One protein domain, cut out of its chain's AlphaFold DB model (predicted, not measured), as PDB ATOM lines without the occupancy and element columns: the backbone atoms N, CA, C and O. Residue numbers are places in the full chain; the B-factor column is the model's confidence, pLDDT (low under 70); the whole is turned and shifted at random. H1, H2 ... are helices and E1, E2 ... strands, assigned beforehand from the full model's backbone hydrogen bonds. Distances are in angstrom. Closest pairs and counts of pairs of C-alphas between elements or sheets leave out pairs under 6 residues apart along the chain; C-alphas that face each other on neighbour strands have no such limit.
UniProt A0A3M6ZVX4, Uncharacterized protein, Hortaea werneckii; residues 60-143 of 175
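Overview. This is residues 60 to 143 of the 175 residues of an uncharacterized protein of Hortaea werneckii (UniProt A0A3M6ZVX4). Two strongly twisted four-stranded sheets follow each other along the longest axis and are only partly face to face, a loose sandwich with crossed strands. E8 of the second sheet comes near E1 and E2 of the first, and the short helix H1 bridges the sheets between E4 and E5. The 84 printed residues run E1 E2 E3 E4 H1 E5 E6 E7 E8, with sheet orders E1 - E2 - E3 - E4 and E5 - E6 - E7 - E8, all antiparallel. The class is mostly strand, and the whole is compact, with a radius of gyration of the C-alphas of 12.8 A, yet elongated, spanning 39 by 21 by 21 A.

Arrangement. E1, residues 60 to 65, forms a hairpin with E2, residues 68 to 74; N 63 and O 70 are 2.9 A apart, within hydrogen-bond range. E2 forms a hairpin with E3, residues 79 to 84, with N 81 and O 73 at 2.7 A. E3 forms a hairpin with E4, residues 88 to 94, with N 82 and O 90 at 2.8 A. These strands make a meander, each the antiparallel neighbour of the one before. H1, residues 95 to 98, only grazes this sheet and the next; it is too short for an O i to N i+4 pair, and its one O i to N i+3 pair is not within range. E5, residues 100 to 109, bends by 70 degrees at residue 103. A second meander joins E5 to E6, residues 112 to 119, with N 118 and O 100 at 2.7 A; E6 to E7, residues 124 to 130, with N 126 and O 117 at 2.7 A; and E7 to E8, residues 136 to 142, with N 129 and O 138 at 2.7 A. The two sheets form a sandwich, two sheets face to face, with their strands at 53 degrees and their best planes 35 degrees apart. The closest C-alphas of E1 and E8 are those of Leu 60 and Thr 140, 4.7 A apart; those of E2 and E8 are Val 74 and Ala 139, 6.4 A. E4 and E5 are apart.

Along the chain. E1 begins at C-alpha 60, (-11.222, 28.825, 42.561), and is 14.5 A long. E2 measures 19.5 A, E3 16.1 A, E4 17.8 A and H1 5.2 A. E5, the longest strand, begins at C-alpha 100, (-10.850, 13.188, 36.391), and measures 23.9 A. E6 measures 21.6 A and E7 19.3 A. E8, 16.8 A long, ends at C-alpha 142, (-18.713, 23.740, 42.255).

Size, cuts and confidence. The C-alphas farthest apart are those of Gly 67 and Ser 110, at 40.3 A. The printed part has no cut, and the links between named elements are tight. The mean pLDDT of the printed part is 81.0; residues 60 to 68 and residue 143 are under 70.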
ATOM      1  N   LEU A  60     -10.497  30.012  42.144       58.00
ATOM      2  CA  LEU A  60     -11.222  28.825  42.561       58.00
ATOM      3  C   LEU A  60     -11.548  29.075  44.015       58.00
ATOM      4  O   LEU A  60     -10.672  29.381  44.829       58.00
ATOM      5  N   GLY A  61     -12.845  29.026  44.300       54.69
ATOM      6  CA  GLY A  61     -13.404  29.260  45.617       54.69
ATOM      7  C   GLY A  61     -12.537  28.698  46.745       54.69
ATOM      8  O   GLY A  61     -11.934  27.630  46.645       54.69
ATOM      9  N   SER A  62     -12.475  29.441  47.841       52.28
ATOM     10  CA  SER A  62     -11.747  29.024  49.030       52.28
ATOM     11  C   SER A  62     -12.461  27.872  49.742       52.28
ATOM     12  O   SER A  62     -13.689  27.846  49.893       52.28
ATOM     13  N   ILE A  63     -11.677  26.911  50.225       52.94
ATOM     14  CA  ILE A  63     -12.119  25.910  51.192       52.94
ATOM     15  C   ILE A  63     -11.397  26.176  52.513       52.94
ATOM     16  O   ILE A  63     -10.179  26.333  52.567       52.94
ATOM     17  N   THR A  64     -12.149  26.263  53.608       49.38
ATOM     18  CA  THR A  64     -11.555  26.330  54.944       49.38
ATOM     19  C   THR A  64     -11.213  24.908  55.367       49.38
ATOM     20  O   THR A  64     -12.112  24.118  55.650       49.38
ATOM     21  N   GLN A  65      -9.926  24.568  55.393       50.59
ATOM     22  CA  GLN A  65      -9.452  23.244  55.790       50.59
ATOM     23  C   GLN A  65      -8.657  23.369  57.091       50.59
ATOM     24  O   GLN A  65      -7.604  24.002  57.129       50.59
ATOM     25  N   GLY A  66      -9.180  22.793  58.177       53.81
ATOM     26  CA  GLY A  66      -8.491  22.767  59.473       53.81
ATOM     27  C   GLY A  66      -8.274  24.140  60.124       53.81
ATOM     28  O   GLY A  66      -7.291  24.318  60.831       53.81
ATOM     29  N   GLY A  67      -9.154  25.116  59.869       62.56
ATOM     30  CA  GLY A  67      -9.050  26.482  60.408       62.56
ATOM     31  C   GLY A  67      -8.275  27.470  59.528       62.56
ATOM     32  O   GLY A  67      -8.399  28.673  59.735       62.56
ATOM     33  N   ASN A  68      -7.568  26.990  58.500       67.44
ATOM     34  CA  ASN A  68      -6.857  27.832  57.537       67.44
ATOM     35  C   ASN A  68      -7.671  27.997  56.251       67.44
ATOM     36  O   ASN A  68      -8.336  27.061  55.795       67.44
ATOM     37  N   ASN A  69      -7.601  29.183  55.645       71.88
ATOM     38  CA  ASN A  69      -8.229  29.421  54.351       71.88
ATOM     39  C   ASN A  69      -7.293  28.895  53.257       71.88
ATOM     40  O   ASN A  69      -6.186  29.407  53.078       71.88
ATOM     41  N   VAL A  70      -7.712  27.832  52.573       73.62
ATOM     42  CA  VAL A  70      -6.965  27.230  51.472       73.62
ATOM     43  C   VAL A  70      -7.668  27.596  50.173       73.62
ATOM     44  O   VAL A  70      -8.820  27.228  49.942       73.62
ATOM     45  N   ARG A  71      -6.976  28.347  49.321       78.44
ATOM     46  CA  ARG A  71      -7.418  28.694  47.970       78.44
ATOM     47  C   ARG A  71      -6.730  27.760  46.990       78.44
ATOM     48  O   ARG A  71      -5.535  27.518  47.120       78.44
ATOM     49  N   PHE A  72      -7.468  27.251  46.018       80.25
ATOM     50  CA  PHE A  72      -6.875  26.544  44.890       80.25
ATOM     51  C   PHE A  72      -6.966  27.459  43.672       80.25
ATOM     52  O   PHE A  72      -7.906  28.234  43.559       80.25
ATOM     53  N   VAL A  73      -5.978  27.409  42.792       80.31
ATOM     54  CA  VAL A  73      -5.945  28.115  41.508       80.31
ATOM     55  C   VAL A  73      -5.467  27.118  40.466       80.31
ATOM     56  O   VAL A  73      -4.588  26.312  40.755       80.31
ATOM     57  N   VAL A  74      -6.066  27.119  39.280       84.00
ATOM     58  CA  VAL A  74      -5.528  26.385  38.132       84.00
ATOM     59  C   VAL A  74      -4.965  27.432  37.189       84.00
ATOM     60  O   VAL A  74      -5.694  28.332  36.781       84.00
ATOM     61  N   ASP A  75      -3.667  27.350  36.909       83.75
ATOM     62  CA  ASP A  75      -3.008  28.291  36.007       83.75
ATOM     63  C   ASP A  75      -3.324  27.989  34.528       83.75
ATOM     64  O   ASP A  75      -3.916  26.963  34.177       83.75
ATOM     65  N   ASN A  76      -2.874  28.874  33.638       80.94
ATOM     66  CA  ASN A  76      -3.081  28.744  32.191       80.94
ATOM     67  C   ASN A  76      -2.360  27.526  31.574       80.94
ATOM     68  O   ASN A  76      -2.660  27.143  30.443       80.94
ATOM     69  N   LEU A  77      -1.403  26.933  32.299       83.25
ATOM     70  CA  LEU A  77      -0.661  25.724  31.929       83.25
ATOM     71  C   LEU A  77      -1.303  24.451  32.515       83.25
ATOM     72  O   LEU A  77      -0.858  23.338  32.227       83.25
ATOM     73  N   GLY A  78      -2.350  24.594  33.331       84.00
ATOM     74  CA  GLY A  78      -3.046  23.501  33.991       84.00
ATOM     75  C   GLY A  78      -2.476  23.075  35.340       84.00
ATOM     76  O   GLY A  78      -2.948  22.094  35.920       84.00
ATOM     77  N   ASN A  79      -1.483  23.770  35.878       88.94
ATOM     78  CA  ASN A  79      -0.965  23.456  37.201       88.94
ATOM     79  C   ASN A  79      -1.974  23.868  38.271       88.94
ATOM     80  O   ASN A  79      -2.540  24.957  38.234       88.94
ATOM     81  N   ILE A  80      -2.170  22.993  39.251       86.06
ATOM     82  CA  ILE A  80      -2.994  23.237  40.427       86.06
ATOM     83  C   ILE A  80      -2.088  23.872  41.477       86.06
ATOM     84  O   ILE A  80      -1.200  23.221  42.029       86.06
ATOM     85  N   VAL A  81      -2.321  25.143  41.761       87.19
ATOM     86  CA  VAL A  81      -1.640  25.916  42.791       87.19
ATOM     87  C   VAL A  81      -2.527  25.968  44.025       87.19
ATOM     88  O   VAL A  81      -3.689  26.352  43.961       87.19
ATOM     89  N   GLN A  82      -1.980  25.581  45.168       84.69
ATOM     90  CA  GLN A  82      -2.615  25.730  46.466       84.69
ATOM     91  C   GLN A  82      -2.003  26.929  47.183       84.69
ATOM     92  O   GLN A  82      -0.796  26.967  47.402       84.69
ATOM     93  N   THR A  83      -2.842  27.871  47.600       82.31
ATOM     94  CA  THR A  83      -2.449  29.028  48.400       82.31
ATOM     95  C   THR A  83      -3.046  28.924  49.797       82.31
ATOM     96  O   THR A  83      -4.264  28.871  49.958       82.31
ATOM     97  N   VAL A  84      -2.198  28.910  50.825       82.06
ATOM     98  CA  VAL A  84      -2.627  28.853  52.232       82.06
ATOM     99  C   VAL A  84      -2.541  30.245  52.854       82.06
ATOM    100  O   VAL A  84      -1.494  30.891  52.776       82.06
ATOM    101  N   ASN A  85      -3.639  30.709  53.463       79.88
ATOM    102  CA  ASN A  85      -3.744  32.003  54.155       79.88
ATOM    103  C   ASN A  85      -3.212  33.187  53.321       79.88
ATOM    104  O   ASN A  85      -2.544  34.075  53.848       79.88
ATOM    105  N   ASN A  86      -3.446  33.157  52.003       73.69
ATOM    106  CA  ASN A  86      -2.981  34.162  51.035       73.69
ATOM    107  C   ASN A  86      -1.466  34.470  51.083       73.69
ATOM    108  O   ASN A  86      -1.050  35.508  50.582       73.69
ATOM    109  N   SER A  87      -0.645  33.592  51.674       76.19
ATOM    110  CA  SER A  87       0.777  33.869  51.931       76.19
ATOM    111  C   SER A  87       1.717  32.899  51.218       76.19
ATOM    112  O   SER A  87       2.766  33.311  50.732       76.19
ATOM    113  N   THR A  88       1.344  31.620  51.118       83.19
ATOM    114  CA  THR A  88       2.206  30.587  50.521       83.19
ATOM    115  C   THR A  88       1.474  29.880  49.398       83.19
ATOM    116  O   THR A  88       0.528  29.144  49.675       83.19
ATOM    117  N   SER A  89       1.927  30.084  48.160       85.50
ATOM    118  CA  SER A  89       1.457  29.370  46.969       85.50
ATOM    119  C   SER A  89       2.399  28.214  46.632       85.50
ATOM    120  O   SER A  89       3.613  28.391  46.548       85.50
ATOM    121  N   THR A  90       1.862  27.013  46.449       87.88
ATOM    122  CA  THR A  90       2.634  25.807  46.114       87.88
ATOM    123  C   THR A  90       1.904  25.018  45.042       87.88
ATOM    124  O   THR A  90       0.696  24.825  45.127       87.88
ATOM    125  N   ILE A  91       2.631  24.552  44.028       88.88
ATOM    126  CA  ILE A  91       2.064  23.678  43.000       88.88
ATOM    127  C   ILE A  91       1.881  22.290  43.613       88.88
ATOM    128  O   ILE A  91       2.845  21.663  44.046       88.88
ATOM    129  N   VAL A  92       0.636  21.826  43.662       87.56
ATOM    130  CA  VAL A  92       0.253  20.539  44.264       87.56
ATOM    131  C   VAL A  92      -0.090  19.472  43.229       87.56
ATOM    132  O   VAL A  92      -0.315  18.320  43.589       87.56
ATOM    133  N   GLY A  93      -0.122  19.831  41.945       89.31
ATOM    134  CA  GLY A  93      -0.372  18.893  40.857       89.31
ATOM    135  C   GLY A  93      -0.720  19.592  39.550       89.31
ATOM    136  O   GLY A  93      -0.497  20.790  39.398       89.31
ATOM    137  N   ASN A  94      -1.301  18.842  38.617       90.50
ATOM    138  CA  ASN A  94      -1.809  19.329  37.339       90.50
ATOM    139  C   ASN A  94      -3.218  18.775  37.086       90.50
ATOM    140  O   ASN A  94      -3.481  17.607  37.370       90.50
ATOM    141  N   TYR A  95      -4.129  19.580  36.539       87.62
ATOM    142  CA  TYR A  95      -5.517  19.166  36.308       87.62
ATOM    143  C   TYR A  95      -5.626  17.902  35.443       87.62
ATOM    144  O   TYR A  95      -6.465  17.051  35.719       87.62
ATOM    145  N   ALA A  96      -4.758  17.735  34.442       87.75
ATOM    146  CA  ALA A  96      -4.820  16.611  33.515       87.75
ATOM    147  C   ALA A  96      -4.420  15.277  34.165       87.75
ATOM    148  O   ALA A  96      -4.844  14.219  33.706       87.75
ATOM    149  N   GLN A  97      -3.596  15.322  35.214       88.88
ATOM    150  CA  GLN A  97      -3.113  14.134  35.924       88.88
ATOM    151  C   GLN A  97      -3.862  13.893  37.235       88.88
ATOM    152  O   GLN A  97      -4.050  12.749  37.643       88.88
ATOM    153  N   ASN A  98      -4.263  14.965  37.914       88.31
ATOM    154  CA  ASN A  98      -4.811  14.909  39.262       88.31
ATOM    155  C   ASN A  98      -6.332  15.104  39.311       88.31
ATOM    156  O   ASN A  98      -6.918  14.837  40.360       88.31
ATOM    157  N   MET A  99      -6.976  15.548  38.225       87.50
ATOM    158  CA  MET A  99      -8.436  15.619  38.121       87.50
ATOM    159  C   MET A  99      -8.975  14.641  37.072       87.50
ATOM    160  O   MET A  99      -8.343  14.384  36.050       87.50
ATOM    161  N   THR A 100     -10.187  14.135  37.298       90.88
ATOM    162  CA  THR A 100     -10.850  13.188  36.391       90.88
ATOM    163  C   THR A 100     -11.996  13.876  35.668       90.88
ATOM    164  O   THR A 100     -12.923  14.361  36.315       90.88
ATOM    165  N   PHE A 101     -11.959  13.902  34.336       89.81
ATOM    166  CA  PHE A 101     -13.042  14.458  33.521       89.81
ATOM    167  C   PHE A 101     -14.354  13.697  33.762       89.81
ATOM    168  O   PHE A 101     -14.364  12.468  33.702       89.81
ATOM    169  N   THR A 102     -15.451  14.409  34.034       89.38
ATOM    170  CA  THR A 102     -16.745  13.773  34.351       89.38
ATOM    171  C   THR A 102     -17.525  13.336  33.118       89.38
ATOM    172  O   THR A 102     -18.425  12.510  33.232       89.38
ATOM    173  N   GLY A 103     -17.176  13.859  31.940       89.38
ATOM    174  CA  GLY A 103     -17.961  13.694  30.715       89.38
ATOM    175  C   GLY A 103     -18.767  14.939  30.348       89.38
ATOM    176  O   GLY A 103     -19.173  15.075  29.196       89.38
ATOM    177  N   ASP A 104     -18.946  15.876  31.282       87.31
ATOM    178  CA  ASP A 104     -19.732  17.082  31.044       87.31
ATOM    179  C   ASP A 104     -18.898  18.146  30.331       87.31
ATOM    180  O   ASP A 104     -17.877  18.630  30.829       87.31
ATOM    181  N   SER A 105     -19.353  18.533  29.142       90.81
ATOM    182  CA  SER A 105     -18.766  19.626  28.375       90.81
ATOM    183  C   SER A 105     -19.851  20.534  27.820       90.81
ATOM    184  O   SER A 105     -20.785  20.067  27.168       90.81
ATOM    185  N   LYS A 106     -19.701  21.837  28.040       88.19
ATOM    186  CA  LYS A 106     -20.628  22.873  27.595       88.19
ATOM    187  C   LYS A 106     -19.879  23.909  26.767       88.19
ATOM    188  O   LYS A 106     -18.932  24.528  27.238       88.19
ATOM    189  N   SER A 107     -20.328  24.135  25.537       88.12
ATOM    190  CA  SER A 107     -19.857  25.271  24.742       88.12
ATOM    191  C   SER A 107     -20.538  26.543  25.246       88.12
ATOM    192  O   SER A 107     -21.766  26.598  25.301       88.12
ATOM    193  N   ILE A 108     -19.755  27.544  25.650       83.38
ATOM    194  CA  ILE A 108     -20.264  28.812  26.208       83.38
ATOM    195  C   ILE A 108     -20.442  29.883  25.116       83.38
ATOM    196  O   ILE A 108     -21.007  30.943  25.358       83.38
ATOM    197  N   GLY A 109     -20.062  29.578  23.875       80.88
ATOM    198  CA  GLY A 109     -20.032  30.556  22.789       80.88
ATOM    199  C   GLY A 109     -18.681  31.268  22.717       80.88
ATOM    200  O   GLY A 109     -17.796  31.034  23.537       80.88
ATOM    201  N   SER A 110     -18.465  32.049  21.656       81.00
ATOM    202  CA  SER A 110     -17.198  32.768  21.393       81.00
ATOM    203  C   SER A 110     -15.946  31.878  21.309       81.00
ATOM    204  O   SER A 110     -14.819  32.356  21.358       81.00
ATOM    205  N   GLY A 111     -16.127  30.565  21.130       83.00
ATOM    206  CA  GLY A 111     -15.027  29.608  21.108       83.00
ATOM    207  C   GLY A 111     -14.523  29.175  22.485       83.00
ATOM    208  O   GLY A 111     -13.464  28.556  22.556       83.00
ATOM    209  N   LEU A 112     -15.270  29.471  23.552       86.62
ATOM    210  CA  LEU A 112     -14.992  28.982  24.893       86.62
ATOM    211  C   LEU A 112     -15.744  27.670  25.148       86.62
ATOM    212  O   LEU A 112     -16.929  27.534  24.831       86.62
ATOM    213  N   THR A 113     -15.054  26.700  25.738       88.62
ATOM    214  CA  THR A 113     -15.606  25.395  26.112       88.62
ATOM    215  C   THR A 113     -15.377  25.155  27.593       88.62
ATOM    216  O   THR A 113     -14.237  25.029  28.026       88.62
ATOM    217  N   GLN A 114     -16.449  25.046  28.365       90.19
ATOM    218  CA  GLN A 114     -16.398  24.586  29.745       90.19
ATOM    219  C   GLN A 114     -16.391  23.057  29.783       90.19
ATOM    220  O   GLN A 114     -17.172  22.408  29.087       90.19
ATOM    221  N   LYS A 115     -15.526  22.480  30.610       90.75
ATOM    222  CA  LYS A 115     -15.454  21.050  30.902       90.75
ATOM    223  C   LYS A 115     -15.432  20.851  32.407       90.75
ATOM    224  O   LYS A 115     -14.691  21.545  33.101       90.75
ATOM    225  N   THR A 116     -16.202  19.892  32.896       90.69
ATOM    226  CA  THR A 116     -16.271  19.591  34.326       90.69
ATOM    227  C   THR A 116     -15.333  18.440  34.673       90.69
ATOM    228  O   THR A 116     -15.273  17.407  34.004       90.69
ATOM    229  N   TYR A 117     -14.572  18.631  35.741       90.38
ATOM    230  CA  TYR A 117     -13.620  17.677  36.279       90.38
ATOM    231  C   TYR A 117     -13.940  17.399  37.742       90.38
ATOM    232  O   TYR A 117     -14.443  18.252  38.457       90.38
ATOM    233  N   SER A 118     -13.638  16.205  38.223       87.19
ATOM    234  CA  SER A 118     -13.735  15.854  39.636       87.19
ATOM    235  C   SER A 118     -12.347  15.872  40.261       87.19
ATOM    236  O   SER A 118     -11.396  15.325  39.695       87.19
ATOM    237  N   TYR A 119     -12.220  16.504  41.429       86.00
ATOM    238  CA  TYR A 119     -10.957  16.560  42.157       86.00
ATOM    239  C   TYR A 119     -11.121  15.970  43.557       86.00
ATOM    240  O   TYR A 119     -11.738  16.563  44.445       86.00
ATOM    241  N   SER A 120     -10.577  14.768  43.755       83.00
ATOM    242  CA  SER A 120     -10.762  13.992  44.988       83.00
ATOM    243  C   SER A 120     -10.309  14.715  46.266       83.00
ATOM    244  O   SER A 120     -11.042  14.616  47.255       83.00
ATOM    245  N   PRO A 121      -9.184  15.467  46.284       78.06
ATOM    246  CA  PRO A 121      -8.767  16.238  47.457       78.06
ATOM    247  C   PRO A 121      -9.764  17.326  47.866       78.06
ATOM    248  O   PRO A 121      -9.902  17.602  49.052       78.06
ATOM    249  N   LEU A 122     -10.500  17.897  46.905       71.50
ATOM    250  CA  LEU A 122     -11.533  18.903  47.167       71.50
ATOM    251  C   LEU A 122     -12.928  18.312  47.404       71.50
ATOM    252  O   LEU A 122     -13.824  19.051  47.803       71.50
ATOM    253  N   LYS A 123     -13.130  17.007  47.154       75.94
ATOM    254  CA  LYS A 123     -14.448  16.334  47.213       75.94
ATOM    255  C   LYS A 123     -15.536  17.112  46.450       75.94
ATOM    256  O   LYS A 123     -16.698  17.133  46.847       75.94
ATOM    257  N   SER A 124     -15.142  17.771  45.365       81.38
ATOM    258  CA  SER A 124     -15.936  18.761  44.642       81.38
ATOM    259  C   SER A 124     -15.644  18.665  43.141       81.38
ATOM    260  O   SER A 124     -14.602  18.139  42.725       81.38
ATOM    261  N   LEU A 125     -16.609  19.113  42.340       85.56
ATOM    262  CA  LEU A 125     -16.470  19.253  40.897       85.56
ATOM    263  C   LEU A 125     -15.818  20.602  40.584       85.56
ATOM    264  O   LEU A 125     -16.030  21.580  41.291       85.56
ATOM    265  N   VAL A 126     -15.021  20.654  39.531       85.44
ATOM    266  CA  VAL A 126     -14.287  21.824  39.066       85.44
ATOM    267  C   VAL A 126     -14.654  22.046  37.611       85.44
ATOM    268  O   VAL A 126     -14.382  21.203  36.761       85.44
ATOM    269  N   ASP A 127     -15.268  23.177  37.319       87.69
ATOM    270  CA  ASP A 127     -15.550  23.607  35.961       87.69
ATOM    271  C   ASP A 127     -14.363  24.390  35.426       87.69
ATOM    272  O   ASP A 127     -14.005  25.419  35.991       87.69
ATOM    273  N   ILE A 128     -13.760  23.915  34.340       87.81
ATOM    274  CA  ILE A 128     -12.622  24.553  33.679       87.81
ATOM    275  C   ILE A 128     -13.060  25.025  32.296       87.81
ATOM    276  O   ILE A 128     -13.536  24.237  31.478       87.81
ATOM    277  N   VAL A 129     -12.905  26.316  32.032       87.88
ATOM    278  CA  VAL A 129     -13.213  26.975  30.765       87.88
ATOM    279  C   VAL A 129     -11.941  27.087  29.937       87.88
ATOM    280  O   VAL A 129     -10.955  27.690  30.359       87.88
ATOM    281  N   PHE A 130     -11.989  26.522  28.736       87.75
ATOM    282  CA  PHE A 130     -10.913  26.529  27.756       87.75
ATOM    283  C   PHE A 130     -11.249  27.456  26.591       87.75
ATOM    284  O   PHE A 130     -12.406  27.519  26.175       87.75
ATOM    285  N   ASN A 131     -10.250  28.117  26.011       86.75
ATOM    286  CA  ASN A 131     -10.400  28.825  24.736       86.75
ATOM    287  C   ASN A 131     -10.209  27.880  23.529       86.75
ATOM    288  O   ASN A 131      -9.887  26.699  23.680       86.75
ATOM    289  N   LYS A 132     -10.348  28.409  22.303       84.25
ATOM    290  CA  LYS A 132     -10.118  27.639  21.062       84.25
ATOM    291  C   LYS A 132      -8.700  27.082  20.922       84.25
ATOM    292  O   LYS A 132      -8.520  26.085  20.232       84.25
ATOM    293  N   ALA A 133      -7.716  27.719  21.551       82.69
ATOM    294  CA  ALA A 133      -6.328  27.267  21.562       82.69
ATOM    295  C   ALA A 133      -6.067  26.169  22.614       82.69
ATOM    296  O   ALA A 133      -4.946  25.678  22.714       82.69
ATOM    297  N   GLY A 134      -7.082  25.772  23.395       78.44
ATOM    298  CA  GLY A 134      -6.953  24.778  24.460       78.44
ATOM    299  C   GLY A 134      -6.304  25.313  25.738       78.44
ATOM    300  O   GLY A 134      -5.980  24.527  26.622       78.44
ATOM    301  N   GLN A 135      -6.128  26.628  25.852       81.06
ATOM    302  CA  GLN A 135      -5.628  27.271  27.063       81.06
ATOM    303  C   GLN A 135      -6.757  27.410  28.076       81.06
ATOM    304  O   GLN A 135      -7.907  27.659  27.704       81.06
ATOM    305  N   ILE A 136      -6.414  27.276  29.353       84.50
ATOM    306  CA  ILE A 136      -7.346  27.488  30.457       84.50
ATOM    307  C   ILE A 136      -7.500  28.992  30.656       84.50
ATOM    308  O   ILE A 136      -6.511  29.709  30.747       84.50
ATOM    309  N   VAL A 137      -8.747  29.454  30.675       82.88
ATOM    310  CA  VAL A 137      -9.110  30.868  30.857       82.88
ATOM    311  C   VAL A 137      -9.704  31.086  32.240       82.88
ATOM    312  O   VAL A 137      -9.504  32.118  32.866       82.88
ATOM    313  N   GLN A 138     -10.446  30.097  32.724       80.38
ATOM    314  CA  GLN A 138     -11.063  30.144  34.033       80.38
ATOM    315  C   GLN A 138     -11.183  28.728  34.560       80.38
ATOM    316  O   GLN A 138     -11.443  27.793  33.807       80.38
ATOM    317  N   ALA A 139     -11.056  28.568  35.863       84.38
ATOM    318  CA  ALA A 139     -11.590  27.405  36.535       84.38
ATOM    319  C   ALA A 139     -12.454  27.892  37.701       84.38
ATOM    320  O   ALA A 139     -12.286  29.013  38.176       84.38
ATOM    321  N   THR A 140     -13.412  27.088  38.142       80.50
ATOM    322  CA  THR A 140     -14.231  27.360  39.325       80.50
ATOM    323  C   THR A 140     -14.587  26.045  40.005       80.50
ATOM    324  O   THR A 140     -14.809  25.039  39.339       80.50
ATOM    325  N   VAL A 141     -14.624  26.023  41.337       79.00
ATOM    326  CA  VAL A 141     -15.086  24.850  42.094       79.00
ATOM    327  C   VAL A 141     -16.595  24.944  42.283       79.00
ATOM    328  O   VAL A 141     -17.108  25.920  42.831       79.00
ATOM    329  N   GLN A 142     -17.321  23.912  41.875       75.50
ATOM    330  CA  GLN A 142     -18.713  23.740  42.255       75.50
ATOM    331  C   GLN A 142     -18.736  23.370  43.734       75.50
ATOM    332  O   GLN A 142     -18.394  22.247  44.119       75.50
ATOM    333  N   LYS A 143     -19.092  24.326  44.594       62.53
ATOM    334  CA  LYS A 143     -19.165  24.081  46.036       62.53
ATOM    335  C   LYS A 143     -20.020  22.837  46.287       62.53
ATOM    336  O   LYS A 143     -21.170  22.773  45.861       62.53
TER     337      LYS A 143